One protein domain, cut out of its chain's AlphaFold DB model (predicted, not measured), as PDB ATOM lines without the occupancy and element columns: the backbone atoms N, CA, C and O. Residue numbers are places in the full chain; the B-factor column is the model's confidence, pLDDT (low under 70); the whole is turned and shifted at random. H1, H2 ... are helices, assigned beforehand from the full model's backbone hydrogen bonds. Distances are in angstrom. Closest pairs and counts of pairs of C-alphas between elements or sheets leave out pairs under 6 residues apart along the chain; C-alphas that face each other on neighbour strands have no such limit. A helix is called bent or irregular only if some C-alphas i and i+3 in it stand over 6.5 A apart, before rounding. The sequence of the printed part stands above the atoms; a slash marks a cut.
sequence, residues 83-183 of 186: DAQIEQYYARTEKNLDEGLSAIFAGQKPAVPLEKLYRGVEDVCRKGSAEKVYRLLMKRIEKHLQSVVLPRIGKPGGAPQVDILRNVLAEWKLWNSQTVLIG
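Overview. This is residues 83 to 183 of the 186 residues of the protein "Cullin-4A" of Beauveria bassiana (UniProt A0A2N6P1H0). Picture a long, thin rod of staggered helices: H3 runs along its length, H1 lies beside the first part of H3, and H4 folds back beside the last part of H3 as a helical hairpin. H1 and H4 come in from opposite ends of the rod, and their last residues lie near each other partway along it, while H2 packs slantwise on H1 and the beginning of H3. The first residues of H1, 83 to 88, stick out at one end, and the loop and helix start at residues 156 to 162 stick out at the other. The printed part has 101 residues with four named helices, H1, H2, H3 and H4 in that order, and no named strand; its class is all helix. It is loose, with a radius of gyration of the C-alphas of 16.8 A, and spans 59 by 20 by 19 A.

Along the chain. Find C-alpha 83 at (-75.214, 14.861, -32.780); from there H1 runs through residues 83 to 105, 33.2 A long. Look next at residues 114 to 126 for H2, 18.4 A long. H3 takes residues 130 to 153, beginning at C-alpha 130, (-64.452, 25.543, -44.469), and is 32.8 A long. It has a kink of 26 degrees near residue 146, and is neither bent nor irregular, but only just: C-alphas 147 and 150 are 6.5 A apart. H4 takes residues 161 to 182, 31.4 A long, and ends at C-alpha 182, (-50.157, 20.237, -48.288).

Arrangement. Begin with H1 and H3, the hubs, which touch three helices each. With H4 they form a bundle, a group of helices set side by side. H1 touches H3, which uses residues 133 to 144 alone; their closest C-alphas, Phe 105 and His 144, are 7.6 A apart, at a shallow tilt of 26 degrees, the same way. H3 and H4, a helical hairpin, touch closest at the C-alphas of Ile 153 and Val 168, 5.9 A, at a shallow tilt of 23 degrees, opposite ways. H1 and H4 only just touch, with 3 pairs of C-alphas within 8 A, closest at Ile 104 and Gln 178, 6.6 A. H2 touches H1 at the C-alphas of Thr 93 and Gly 120, 5.9 A, at a steep tilt of 49 degrees, and touches H3 at the C-alphas of Val 124 and Ala 130, 6.4 A, at a steep tilt of 47 degrees. H2 and H4 are apart. In H1, H2 and H4 every O i to N i+4 pair is within hydrogen-bond range; in H3 18 of 20 are.

Size, cuts and confidence. The two C-alphas farthest apart, Asp 83 and Pro 160, are 58.9 A apart. The printed part has no cut. The link from H2 to H3 is tight, the other two are short, and no link is long. The mean pLDDT of the printed part is 86.5; look for low confidence, under 70, at residues 155 to 159.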
ATOM      1  N   ASP A  83     -75.819  13.525 -32.745       80.38
ATOM      2  CA  ASP A  83     -75.214  14.861 -32.780       80.38
ATOM      3  C   ASP A  83     -73.907  14.923 -31.976       80.38
ATOM      4  O   ASP A  83     -72.893  15.392 -32.490       80.38
ATOM      5  N   ALA A  84     -73.880  14.322 -30.781       84.50
ATOM      6  CA  ALA A  84     -72.666  14.220 -29.970       84.50
ATOM      7  C   ALA A  84     -71.574  13.373 -30.653       84.50
ATOM      8  O   ALA A  84     -70.392  13.710 -30.619       84.50
ATOM      9  N   GLN A  85     -71.955  12.282 -31.323       85.88
ATOM     10  CA  GLN A  85     -71.012  11.432 -32.058       85.88
ATOM     11  C   GLN A  85     -70.438  12.148 -33.291       85.88
ATOM     12  O   GLN A  85     -69.258  11.995 -33.614       85.88
ATOM     13  N   ILE A  86     -71.264  12.946 -33.969       87.19
ATOM     14  CA  ILE A  86     -70.870  13.782 -35.104       87.19
ATOM     15  C   ILE A  86     -69.881  14.857 -34.639       87.19
ATOM     16  O   ILE A  86     -68.842  15.054 -35.268       87.19
ATOM     17  N   GLU A  87     -70.155  15.520 -33.519       87.56
ATOM     18  CA  GLU A  87     -69.246  16.509 -32.941       87.56
ATOM     19  C   GLU A  87     -67.896  15.891 -32.553       87.56
ATOM     20  O   GLU A  87     -66.847  16.414 -32.935       87.56
ATOM     21  N   GLN A  88     -67.903  14.723 -31.907       89.94
ATOM     22  CA  GLN A  88     -66.681  13.976 -31.585       89.94
ATOM     23  C   GLN A  88     -65.887  13.572 -32.834       89.94
ATOM     24  O   GLN A  88     -64.652  13.618 -32.819       89.94
ATOM     25  N   TYR A  89     -66.562  13.184 -33.921       90.69
ATOM     26  CA  TYR A  89     -65.906  12.878 -35.194       90.69
ATOM     27  C   TYR A  89     -65.170  14.098 -35.750       90.69
ATOM     28  O   TYR A  89     -63.999  13.990 -36.125       90.69
ATOM     29  N   TYR A  90     -65.817  15.266 -35.756       90.25
ATOM     30  CA  TYR A  90     -65.192  16.497 -36.236       90.25
ATOM     31  C   TYR A  90     -64.050  16.955 -35.326       90.25
ATOM     32  O   TYR A  90     -62.980  17.278 -35.833       90.25
ATOM     33  N   ALA A  91     -64.212  16.882 -34.004       91.06
ATOM     34  CA  ALA A  91     -63.144  17.199 -33.055       91.06
ATOM     35  C   ALA A  91     -61.915  16.290 -33.247       91.06
ATOM     36  O   ALA A  91     -60.775  16.756 -33.274       91.06
ATOM     37  N   ARG A  92     -62.135  14.985 -33.451       92.62
ATOM     38  CA  ARG A  92     -61.054  14.041 -33.770       92.62
ATOM     39  C   ARG A  92     -60.412  14.353 -35.121       92.62
ATOM     40  O   ARG A  92     -59.198  14.242 -35.249       92.62
ATOM     41  N   THR A  93     -61.206  14.725 -36.120       91.94
ATOM     42  CA  THR A  93     -60.706  15.077 -37.455       91.94
ATOM     43  C   THR A  93     -59.825  16.321 -37.398       91.94
ATOM     44  O   THR A  93     -58.723  16.294 -37.933       91.94
ATOM     45  N   GLU A  94     -60.239  17.361 -36.673       90.25
ATOM     46  CA  GLU A  94     -59.436  18.570 -36.448       90.25
ATOM     47  C   GLU A  94     -58.098  18.252 -35.772       90.25
ATOM     48  O   GLU A  94     -57.054  18.722 -36.225       90.25
ATOM     49  N   LYS A  95     -58.104  17.391 -34.748       92.44
ATOM     50  CA  LYS A  95     -56.873  16.937 -34.088       92.44
ATOM     51  C   LYS A  95     -55.955  16.162 -35.040       92.44
ATOM     52  O   LYS A  95     -54.764  16.444 -35.101       92.44
ATOM     53  N   ASN A  96     -56.508  15.229 -35.814       92.50
ATOM     54  CA  ASN A  96     -55.736  14.461 -36.794       92.50
ATOM     55  C   ASN A  96     -55.113  15.367 -37.868       92.50
ATOM     56  O   ASN A  96     -54.007  15.091 -38.327       92.50
ATOM     57  N   LEU A  97     -55.810  16.437 -38.271       91.75
ATOM     58  CA  LEU A  97     -55.288  17.423 -39.216       91.75
ATOM     59  C   LEU A  97     -54.116  18.207 -38.618       91.75
ATOM     60  O   LEU A  97     -53.085  18.332 -39.274       91.75
ATOM     61  N   ASP A  98     -54.230  18.675 -37.372       91.62
ATOM     62  CA  ASP A  98     -53.139  19.389 -36.692       91.62
ATOM     63  C   ASP A  98     -51.900  18.496 -36.484       91.62
ATOM     64  O   ASP A  98     -50.765  18.902 -36.755       91.62
ATOM     65  N   GLU A  99     -52.105  17.243 -36.077       92.38
ATOM     66  CA  GLU A  99     -51.030  16.252 -35.943       92.38
ATOM     67  C   GLU A  99     -50.395  15.915 -37.299       92.38
ATOM     68  O   GLU A  99     -49.169  15.841 -37.408       92.38
ATOM     69  N   GLY A 100     -51.206  15.772 -38.351       91.69
ATOM     70  CA  GLY A 100     -50.729  15.531 -39.710       91.69
ATOM     71  C   GLY A 100     -49.874  16.680 -40.245       91.69
ATOM     72  O   GLY A 100     -48.777  16.436 -40.748       91.69
ATOM     73  N   LEU A 101     -50.317  17.928 -40.069       91.38
ATOM     74  CA  LEU A 101     -49.536  19.117 -40.435       91.38
ATOM     75  C   LEU A 101     -48.220  19.182 -39.656       91.38
ATOM     76  O   LEU A 101     -47.169  19.471 -40.221       91.38
ATOM     77  N   SER A 102     -48.261  18.860 -38.365       90.62
ATOM     78  CA  SER A 102     -47.067  18.814 -37.518       90.62
ATOM     79  C   SER A 102     -46.052  17.779 -37.996       90.62
ATOM     80  O   SER A 102     -44.857  18.070 -38.025       90.62
ATOM     81  N   ALA A 103     -46.516  16.596 -38.405       91.19
ATOM     82  CA  ALA A 103     -45.658  15.559 -38.965       91.19
ATOM     83  C   ALA A 103     -45.019  16.010 -40.287       91.19
ATOM     84  O   ALA A 103     -43.807  15.880 -40.443       91.19
ATOM     85  N   ILE A 104     -45.800  16.617 -41.190       90.56
ATOM     86  CA  ILE A 104     -45.301  17.128 -42.476       90.56
ATOM     87  C   ILE A 104     -44.215  18.190 -42.262       90.56
ATOM     88  O   ILE A 104     -43.150  18.112 -42.876       90.56
ATOM     89  N   PHE A 105     -44.436  19.136 -41.345       88.44
ATOM     90  CA  PHE A 105     -43.443  20.161 -41.009       88.44
ATOM     91  C   PHE A 105     -42.174  19.592 -40.363       88.44
ATOM     92  O   PHE A 105     -41.086  20.130 -40.555       88.44
ATOM     93  N   ALA A 106     -42.283  18.468 -39.653       87.25
ATOM     94  CA  ALA A 106     -41.135  17.720 -39.144       87.25
ATOM     95  C   ALA A 106     -40.443  16.842 -40.212       87.25
ATOM     96  O   ALA A 106     -39.486  16.136 -39.893       87.25
ATOM     97  N   GLY A 107     -40.918  16.849 -41.464       85.12
ATOM     98  CA  GLY A 107     -40.416  15.980 -42.535       85.12
ATOM     99  C   GLY A 107     -40.788  14.504 -42.354       85.12
ATOM    100  O   GLY A 107     -40.173  13.633 -42.962       85.12
ATOM    101  N   GLN A 108     -41.773  14.211 -41.503       88.12
ATOM    102  CA  GLN A 108     -42.254  12.867 -41.202       88.12
ATOM    103  C   GLN A 108     -43.573  12.576 -41.920       88.12
ATOM    104  O   GLN A 108     -44.336  13.473 -42.283       88.12
ATOM    105  N   LYS A 109     -43.875  11.287 -42.100       86.31
ATOM    106  CA  LYS A 109     -45.182  10.865 -42.613       86.31
ATOM    107  C   LYS A 109     -46.227  10.957 -41.492       86.31
ATOM    108  O   LYS A 109     -45.957  10.472 -40.392       86.31
ATOM    109  N   PRO A 110     -47.414  11.536 -41.745       89.00
ATOM    110  CA  PRO A 110     -48.508  11.538 -40.782       89.00
ATOM    111  C   PRO A 110     -48.870  10.123 -40.313       89.00
ATOM    112  O   PRO A 110     -48.885   9.186 -41.110       89.00
ATOM    113  N   ALA A 111     -49.226   9.977 -39.033       88.69
ATOM    114  CA  ALA A 111     -49.708   8.702 -38.486       88.69
ATOM    115  C   ALA A 111     -51.039   8.261 -39.125       88.69
ATOM    116  O   ALA A 111     -51.349   7.073 -39.212       88.69
ATOM    117  N   VAL A 112     -51.832   9.234 -39.580       89.94
ATOM    118  CA  VAL A 112     -53.087   9.011 -40.295       89.94
ATOM    119  C   VAL A 112     -52.820   9.000 -41.805       89.94
ATOM    120  O   VAL A 112     -52.161   9.911 -42.301       89.94
ATOM    121  N   PRO A 113     -53.356   8.028 -42.568       91.00
ATOM    122  CA  PRO A 113     -53.222   8.011 -44.022       91.00
ATOM    123  C   PRO A 113     -53.747   9.297 -44.676       91.00
ATOM    124  O   PRO A 113     -54.806   9.798 -44.292       91.00
ATOM    125  N   LEU A 114     -53.050   9.780 -45.709       87.69
ATOM    126  CA  LEU A 114     -53.394  11.023 -46.415       87.69
ATOM    127  C   LEU A 114     -54.829  11.018 -46.962       87.69
ATOM    128  O   LEU A 114     -55.542  11.995 -46.776       87.69
ATOM    129  N   GLU A 115     -55.298   9.904 -47.532       90.56
ATOM    130  CA  GLU A 115     -56.680   9.784 -48.033       90.56
ATOM    131  C   GLU A 115     -57.715  10.080 -46.937       90.56
ATOM    132  O   GLU A 115     -58.698  10.781 -47.158       90.56
ATOM    133  N   LYS A 116     -57.472   9.606 -45.710       91.44
ATOM    134  CA  LYS A 116     -58.379   9.845 -44.583       91.44
ATOM    135  C   LYS A 116     -58.364  11.310 -44.141       91.44
ATOM    136  O   LYS A 116     -59.404  11.821 -43.734       91.44
ATOM    137  N   LEU A 117     -57.212  11.976 -44.227       90.56
ATOM    138  CA  LEU A 117     -57.096  13.412 -43.964       90.56
ATOM    139  C   LEU A 117     -57.858  14.218 -45.027       90.56
ATOM    140  O   LEU A 117     -58.651  15.080 -44.659       90.56
ATOM    141  N   TYR A 118     -57.712  13.881 -46.314       91.00
ATOM    142  CA  TYR A 118     -58.451  14.534 -47.403       91.00
ATOM    143  C   TYR A 118     -59.968  14.393 -47.247       91.00
ATOM    144  O   TYR A 118     -60.678  15.397 -47.297       91.00
ATOM    145  N   ARG A 119     -60.472  13.181 -46.973       92.62
ATOM    146  CA  ARG A 119     -61.909  12.967 -46.717       92.62
ATOM    147  C   ARG A 119     -62.398  13.720 -45.487       92.62
ATOM    148  O   ARG A 119     -63.469  14.314 -45.522       92.62
ATOM    149  N   GLY A 120     -61.591  13.751 -44.425       91.12
ATOM    150  CA  GLY A 120     -61.901  14.519 -43.222       91.12
ATOM    151  C   GLY A 120     -62.073  16.015 -43.505       91.12
ATOM    152  O   GLY A 120     -63.028  16.618 -43.023       91.12
ATOM    153  N   VAL A 121     -61.196  16.609 -44.321       91.50
ATOM    154  CA  VAL A 121     -61.339  18.012 -44.756       91.50
ATOM    155  C   VAL A 121     -62.583  18.197 -45.624       91.50
ATOM    156  O   VAL A 121     -63.345  19.132 -45.390       91.50
ATOM    157  N   GLU A 122     -62.823  17.300 -46.582       91.56
ATOM    158  CA  GLU A 122     -63.990  17.349 -47.472       91.56
ATOM    159  C   GLU A 122     -65.310  17.348 -46.680       91.56
ATOM    160  O   GLU A 122     -66.189  18.174 -46.935       91.56
ATOM    161  N   ASP A 123     -65.423  16.486 -45.667       91.00
ATOM    162  CA  ASP A 123     -66.593  16.413 -44.788       91.00
ATOM    163  C   ASP A 123     -66.789  17.706 -43.980       91.00
ATOM    164  O   ASP A 123     -67.906  18.225 -43.890       91.00
ATOM    165  N   VAL A 124     -65.711  18.270 -43.421       89.38
ATOM    166  CA  VAL A 124     -65.766  19.531 -42.657       89.38
ATOM    167  C   VAL A 124     -66.164  20.704 -43.560       89.38
ATOM    168  O   VAL A 124     -66.966  21.557 -43.161       89.38
ATOM    169  N   CYS A 125     -65.658  20.737 -44.794       90.50
ATOM    170  CA  CYS A 125     -66.042  21.728 -45.795       90.50
ATOM    171  C   CYS A 125     -67.513  21.571 -46.204       90.50
ATOM    172  O   CYS A 125     -68.233  22.568 -46.241       90.50
ATOM    173  N   ARG A 126     -67.998  20.340 -46.419       90.75
ATOM    174  CA  ARG A 126     -69.407  20.051 -46.757       90.75
ATOM    175  C   ARG A 126     -70.372  20.425 -45.629       90.75
ATOM    176  O   ARG A 126     -71.493  20.842 -45.902       90.75
ATOM    177  N   LYS A 127     -69.930  20.342 -44.369       87.50
ATOM    178  CA  LYS A 127     -70.675  20.819 -43.188       87.50
ATOM    179  C   LYS A 127     -70.816  22.355 -43.141       87.50
ATOM    180  O   LYS A 127     -71.547  22.871 -42.303       87.50
ATOM    181  N   GLY A 128     -70.105  23.098 -43.993       86.12
ATOM    182  CA  GLY A 128     -70.092  24.565 -43.994       86.12
ATOM    183  C   GLY A 128     -69.051  25.181 -43.054       86.12
ATOM    184  O   GLY A 128     -69.110  26.367 -42.759       86.12
ATOM    185  N   SER A 129     -68.080  24.397 -42.569       85.62
ATOM    186  CA  SER A 129     -67.016  24.862 -41.663       85.62
ATOM    187  C   SER A 129     -65.665  25.060 -42.369       85.62
ATOM    188  O   SER A 129     -64.613  24.930 -41.748       85.62
ATOM    189  N   ALA A 130     -65.672  25.388 -43.666       88.19
ATOM    190  CA  ALA A 130     -64.452  25.543 -44.469       88.19
ATOM    191  C   ALA A 130     -63.515  26.647 -43.936       88.19
ATOM    192  O   ALA A 130     -62.307  26.444 -43.822       88.19
ATOM    193  N   GLU A 131     -64.074  27.786 -43.519       89.50
ATOM    194  CA  GLU A 131     -63.307  28.900 -42.943       89.50
ATOM    195  C   GLU A 131     -62.549  28.481 -41.671       89.50
ATOM    196  O   GLU A 131     -61.439  28.940 -41.402       89.50
ATOM    197  N   LYS A 132     -63.127  27.575 -40.872       88.44
ATOM    198  CA  LYS A 132     -62.487  27.058 -39.657       88.44
ATOM    199  C   LYS A 132     -61.226  26.260 -39.999       88.44
ATOM    200  O   LYS A 132     -60.195  26.465 -39.364       88.44
ATOM    201  N   VAL A 133     -61.296  25.404 -41.021       89.12
ATOM    202  CA  VAL A 133     -60.148  24.608 -41.490       89.12
ATOM    203  C   VAL A 133     -59.060  25.514 -42.055       89.12
ATOM    204  O   VAL A 133     -57.893  25.351 -41.708       89.12
ATOM    205  N   TYR A 134     -59.439  26.512 -42.856       89.88
ATOM    206  CA  TYR A 134     -58.491  27.481 -43.403       89.88
ATOM    207  C   TYR A 134     -57.757  28.255 -42.300       89.88
ATOM    208  O   TYR A 134     -56.530  28.338 -42.308       89.88
ATOM    209  N   ARG A 135     -58.486  28.758 -41.294       91.38
ATOM    210  CA  ARG A 135     -57.882  29.447 -40.141       91.38
ATOM    211  C   ARG A 135     -56.934  28.546 -39.355       91.38
ATOM    212  O   ARG A 135     -55.874  29.008 -38.941       91.38
ATOM    213  N   LEU A 136     -57.293  27.277 -39.156       89.38
ATOM    214  CA  LEU A 136     -56.431  26.301 -38.486       89.38
ATOM    215  C   LEU A 136     -55.124  26.104 -39.264       89.38
ATOM    216  O   LEU A 136     -54.048  26.188 -38.672       89.38
ATOM    217  N   LEU A 137     -55.218  25.911 -40.583       90.50
ATOM    218  CA  LEU A 137     -54.063  25.758 -41.462       90.50
ATOM    219  C   LEU A 137     -53.150  26.989 -41.409       90.50
ATOM    220  O   LEU A 137     -51.963  26.854 -41.116       90.50
ATOM    221  N   MET A 138     -53.706  28.185 -41.620       91.12
ATOM    222  CA  MET A 138     -52.942  29.438 -41.615       91.12
ATOM    223  C   MET A 138     -52.249  29.681 -40.278       91.12
ATOM    224  O   MET A 138     -51.047  29.937 -40.246       91.12
ATOM    225  N   LYS A 139     -52.969  29.506 -39.163       92.50
ATOM    226  CA  LYS A 139     -52.402  29.639 -37.816       92.50
ATOM    227  C   LYS A 139     -51.243  28.671 -37.593       92.50
ATOM    228  O   LYS A 139     -50.260  29.011 -36.936       92.50
ATOM    229  N   ARG A 140     -51.355  27.443 -38.108       90.31
ATOM    230  CA  ARG A 140     -50.304  26.436 -37.955       90.31
ATOM    231  C   ARG A 140     -49.073  26.767 -38.793       90.31
ATOM    232  O   ARG A 140     -47.961  26.630 -38.285       90.31
ATOM    233  N   ILE A 141     -49.272  27.231 -40.025       91.06
ATOM    234  CA  ILE A 141     -48.201  27.696 -40.913       91.06
ATOM    235  C   ILE A 141     -47.460  28.872 -40.284       91.06
ATOM    236  O   ILE A 141     -46.244  28.809 -40.129       91.06
ATOM    237  N   GLU A 142     -48.185  29.905 -39.858       91.06
ATOM    238  CA  GLU A 142     -47.599  31.093 -39.239       91.06
ATOM    239  C   GLU A 142     -46.776  30.719 -38.002       91.06
ATOM    240  O   GLU A 142     -45.612  31.108 -37.878       91.06
ATOM    241  N   LYS A 143     -47.332  29.860 -37.139       92.00
ATOM    242  CA  LYS A 143     -46.615  29.335 -35.977       92.00
ATOM    243  C   LYS A 143     -45.348  28.582 -36.381       92.00
ATOM    244  O   LYS A 143     -44.322  28.754 -35.727       92.00
ATOM    245  N   HIS A 144     -45.389  27.739 -37.411       89.38
ATOM    246  CA  HIS A 144     -44.214  26.989 -37.863       89.38
ATOM    247  C   HIS A 144     -43.123  27.915 -38.417       89.38
ATOM    248  O   HIS A 144     -41.958  27.786 -38.037       89.38
ATOM    249  N   LEU A 145     -43.505  28.898 -39.235       88.25
ATOM    250  CA  LEU A 145     -42.578  29.887 -39.780       88.25
ATOM    251  C   LEU A 145     -41.901  30.690 -38.663       88.25
ATOM    252  O   LEU A 145     -40.677  30.805 -38.647       88.25
ATOM    253  N   GLN A 146     -42.673  31.176 -37.688       88.38
ATOM    254  CA  GLN A 146     -42.147  31.977 -36.583       88.38
ATOM    255  C   GLN A 146     -41.289  31.172 -35.600       88.38
ATOM    256  O   GLN A 146     -40.267  31.663 -35.132       88.38
ATOM    257  N   SER A 147     -41.700  29.947 -35.262       87.75
ATOM    258  CA  SER A 147     -41.049  29.164 -34.201       87.75
ATOM    259  C   SER A 147     -39.914  28.265 -34.680       87.75
ATOM    260  O   SER A 147     -39.046  27.922 -33.881       87.75
ATOM    261  N   VAL A 148     -39.912  27.859 -35.951       84.88
ATOM    262  CA  VAL A 148     -38.935  26.897 -36.480       84.88
ATOM    263  C   VAL A 148     -38.084  27.525 -37.571       84.88
ATOM    264  O   VAL A 148     -36.860  27.488 -37.475       84.88
ATOM    265  N   VAL A 149     -38.705  28.127 -38.584       84.94
ATOM    266  CA  VAL A 149     -37.973  28.613 -39.762       84.94
ATOM    267  C   VAL A 149     -37.175  29.878 -39.439       84.94
ATOM    268  O   VAL A 149     -35.976  29.923 -39.714       84.94
ATOM    269  N   LEU A 150     -37.784  30.872 -38.782       83.94
ATOM    270  CA  LEU A 150     -37.089  32.110 -38.409       83.94
ATOM    271  C   LEU A 150     -35.859  31.862 -37.517       83.94
ATOM    272  O   LEU A 150     -34.791  32.372 -37.859       83.94
ATOM    273  N   PRO A 151     -35.922  31.051 -36.439       83.94
ATOM    274  CA  PRO A 151     -34.741  30.767 -35.623       83.94
ATOM    275  C   PRO A 151     -33.655  29.971 -36.355       83.94
ATOM    276  O   PRO A 151     -32.473  30.143 -36.067       83.94
ATOM    277  N   ARG A 152     -34.028  29.103 -37.305       79.69
ATOM    278  CA  ARG A 152     -33.057  28.350 -38.118       79.69
ATOM    279  C   ARG A 152     -32.298  29.243 -39.092       79.69
ATOM    280  O   ARG A 152     -31.106  29.031 -39.300       79.69
ATOM    281  N   ILE A 153     -32.972  30.246 -39.650       80.19
ATOM    282  CA  ILE A 153     -32.358  31.250 -40.524       80.19
ATOM    283  C   ILE A 153     -31.505  32.224 -39.700       80.19
ATOM    284  O   ILE A 153     -30.366  32.517 -40.057       80.19
ATOM    285  N   GLY A 154     -32.052  32.719 -38.590       72.31
ATOM    286  CA  GLY A 154     -31.474  33.778 -37.770       72.31
ATOM    287  C   GLY A 154     -30.561  33.282 -36.654       72.31
ATOM    288  O   GLY A 154     -30.697  33.759 -35.532       72.31
ATOM    289  N   LYS A 155     -29.656  32.330 -36.918       62.66
ATOM    290  CA  LYS A 155     -28.720  31.824 -35.898       62.66
ATOM    291  C   LYS A 155     -27.876  32.998 -35.351       62.66
ATOM    292  O   LYS A 155     -27.063  33.546 -36.100       62.66
ATOM    293  N   PRO A 156     -28.042  33.409 -34.078       53.25
ATOM    294  CA  PRO A 156     -27.347  34.567 -33.534       53.25
ATOM    295  C   PRO A 156     -25.938  34.138 -33.121       53.25
ATOM    296  O   PRO A 156     -25.715  33.685 -32.004       53.25
ATOM    297  N   GLY A 157     -24.984  34.205 -34.049       55.31
ATOM    298  CA  GLY A 157     -23.584  33.927 -33.725       55.31
ATOM    299  C   GLY A 157     -22.717  33.587 -34.928       55.31
ATOM    300  O   GLY A 157     -22.508  32.416 -35.227       55.31
ATOM    301  N   GLY A 158     -22.183  34.615 -35.591       59.19
ATOM    302  CA  GLY A 158     -20.899  34.544 -36.303       59.19
ATOM    303  C   GLY A 158     -20.830  33.804 -37.643       59.19
ATOM    304  O   GLY A 158     -19.740  33.727 -38.203       59.19
ATOM    305  N   ALA A 159     -21.929  33.275 -38.187       62.56
ATOM    306  CA  ALA A 159     -21.896  32.674 -39.520       62.56
ATOM    307  C   ALA A 159     -21.686  33.760 -40.600       62.56
ATOM    308  O   ALA A 159     -22.347  34.803 -40.544       62.56
ATOM    309  N   PRO A 160     -20.796  33.552 -41.589       72.50
ATOM    310  CA  PRO A 160     -20.608  34.499 -42.680       72.50
ATOM    311  C   PRO A 160     -21.919  34.671 -43.456       72.50
ATOM    312  O   PRO A 160     -22.700  33.733 -43.608       72.50
ATOM    313  N   GLN A 161     -22.164  35.870 -43.986       76.12
ATOM    314  CA  GLN A 161     -23.421  36.243 -44.656       76.12
ATOM    315  C   GLN A 161     -23.846  35.263 -45.771       76.12
ATOM    316  O   GLN A 161     -25.036  35.054 -46.009       76.12
ATOM    317  N   VAL A 162     -22.876  34.605 -46.410       80.25
ATOM    318  CA  VAL A 162     -23.089  33.565 -47.428       80.25
ATOM    319  C   VAL A 162     -23.762  32.312 -46.855       80.25
ATOM    320  O   VAL A 162     -24.614  31.719 -47.517       80.25
ATOM    321  N   ASP A 163     -23.439  31.919 -45.624       80.62
ATOM    322  CA  ASP A 163     -24.038  30.747 -44.980       80.62
ATOM    323  C   ASP A 163     -25.485  31.014 -44.559       80.62
ATOM    324  O   ASP A 163     -26.327  30.121 -44.647       80.62
ATOM    325  N   ILE A 164     -25.819  32.263 -44.217       82.62
ATOM    326  CA  ILE A 164     -27.210  32.679 -43.986       82.62
ATOM    327  C   ILE A 164     -28.021  32.516 -45.278       82.62
ATOM    328  O   ILE A 164     -29.079  31.892 -45.259       82.62
ATOM    329  N   LEU A 165     -27.510  32.996 -46.418       84.06
ATOM    330  CA  LEU A 165     -28.185  32.851 -47.716       84.06
ATOM    331  C   LEU A 165     -28.360  31.381 -48.126       84.06
ATOM    332  O   LEU A 165     -29.416  31.001 -48.634       84.06
ATOM    333  N   ARG A 166     -27.356  30.533 -47.872       85.88
ATOM    334  CA  ARG A 166     -27.445  29.083 -48.115       85.88
ATOM    335  C   ARG A 166     -28.500  28.421 -47.232       85.88
ATOM    336  O   ARG A 166     -29.270  27.605 -47.738       85.88
ATOM    337  N   ASN A 167     -28.578  28.801 -45.958       84.44
ATOM    338  CA  ASN A 167     -29.589  28.296 -45.028       84.44
ATOM    339  C   ASN A 167     -30.998  28.729 -45.442       84.44
ATOM    340  O   ASN A 167     -31.903  27.898 -45.459       84.44
ATOM    341  N   VAL A 168     -31.180  29.985 -45.865       88.12
ATOM    342  CA  VAL A 168     -32.457  30.468 -46.417       88.12
ATOM    343  C   VAL A 168     -32.851  29.663 -47.652       88.12
ATOM    344  O   VAL A 168     -33.987  29.209 -47.742       88.12
ATOM    345  N   LEU A 169     -31.926  29.435 -48.588       88.25
ATOM    346  CA  LEU A 169     -32.207  28.651 -49.793       88.25
ATOM    347  C   LEU A 169     -32.575  27.195 -49.465       88.25
ATOM    348  O   LEU A 169     -33.463  26.627 -50.102       88.25
ATOM    349  N   ALA A 170     -31.895  26.581 -48.496       87.62
ATOM    350  CA  ALA A 170     -32.174  25.217 -48.061       87.62
ATOM    351  C   ALA A 170     -33.555  25.105 -47.397       87.62
ATOM    352  O   ALA A 170     -34.353  24.251 -47.790       87.62
ATOM    353  N   GLU A 171     -33.867  26.002 -46.460       88.25
ATOM    354  CA  GLU A 171     -35.173  26.059 -45.796       88.25
ATOM    355  C   GLU A 171     -36.293  26.410 -46.785       88.25
ATOM    356  O   GLU A 171     -37.366  25.821 -46.723       88.25
ATOM    357  N   TRP A 172     -36.041  27.276 -47.773       89.44
ATOM    358  CA  TRP A 172     -37.004  27.576 -48.837       89.44
ATOM    359  C   TRP A 172     -37.326  26.350 -49.697       89.44
ATOM    360  O   TRP A 172     -38.490  26.086 -49.996       89.44
ATOM    361  N   LYS A 173     -36.313  25.562 -50.079       90.25
ATOM    362  CA  LYS A 173     -36.523  24.313 -50.829       90.25
ATOM    363  C   LYS A 173     -37.320  23.296 -50.013       90.25
ATOM    364  O   LYS A 173     -38.224  22.660 -50.559       90.25
ATOM    365  N   LEU A 174     -37.007  23.157 -48.724       88.69
ATOM    366  CA  LEU A 174     -37.738  22.274 -47.816       88.69
ATOM    367  C   LEU A 174     -39.193  22.730 -47.669       88.69
ATOM    368  O   LEU A 174     -40.105  21.933 -47.884       88.69
ATOM    369  N   TRP A 175     -39.404  24.016 -47.397       88.50
ATOM    370  CA  TRP A 175     -40.725  24.627 -47.311       88.50
ATOM    371  C   TRP A 175     -41.537  24.395 -48.586       88.50
ATOM    372  O   TRP A 175     -42.667  23.927 -48.507       88.50
ATOM    373  N   ASN A 176     -40.942  24.608 -49.762       89.12
ATOM    374  CA  ASN A 176     -41.614  24.389 -51.041       89.12
ATOM    375  C   ASN A 176     -42.037  22.922 -51.244       89.12
ATOM    376  O   ASN A 176     -43.111  22.635 -51.766       89.12
ATOM    377  N   SER A 177     -41.218  21.963 -50.800       87.56
ATOM    378  CA  SER A 177     -41.606  20.548 -50.850       87.56
ATOM    379  C   SER A 177     -42.797  20.238 -49.930       87.56
ATOM    380  O   SER A 177     -43.683  19.461 -50.291       87.56
ATOM    381  N   GLN A 178     -42.854  20.884 -48.761       87.62
ATOM    382  CA  GLN A 178     -43.929  20.719 -47.785       87.62
ATOM    383  C   GLN A 178     -45.227  21.399 -48.244       87.62
ATOM    384  O   GLN A 178     -46.295  20.804 -48.110       87.62
ATOM    385  N   THR A 179     -45.167  22.599 -48.828       86.00
ATOM    386  CA  THR A 179     -46.353  23.310 -49.340       86.00
ATOM    387  C   THR A 179     -47.009  22.567 -50.495       86.00
ATOM    388  O   THR A 179     -48.236  22.446 -50.510       86.00
ATOM    389  N   VAL A 180     -46.214  21.989 -51.402       86.94
ATOM    390  CA  VAL A 180     -46.720  21.130 -52.483       86.94
ATOM    391  C   VAL A 180     -47.458  19.916 -51.915       86.94
ATOM    392  O   VAL A 180     -48.551  19.604 -52.380       86.94
ATOM    393  N   LEU A 181     -46.916  19.265 -50.879       85.56
ATOM    394  CA  LEU A 181     -47.574  18.126 -50.229       85.56
ATOM    395  C   LEU A 181     -48.893  18.519 -49.541       85.56
ATOM    396  O   LEU A 181     -49.859  17.760 -49.576       85.56
ATOM    397  N   ILE A 182     -48.945  19.703 -48.930       84.69
ATOM    398  CA  ILE A 182     -50.157  20.237 -48.288       84.69
ATOM    399  C   ILE A 182     -51.203  20.666 -49.341       84.69
ATOM    400  O   ILE A 182     -52.388  20.767 -49.029       84.69
ATOM    401  N   GLY A 183     -50.796  20.861 -50.600       77.94
ATOM    402  CA  GLY A 183     -51.667  21.312 -51.688       77.94
ATOM    403  C   GLY A 183     -51.801  22.833 -51.774       77.94
ATOM    404  O   GLY A 183     -52.730  23.333 -52.407       77.94
TER     405      GLY A 183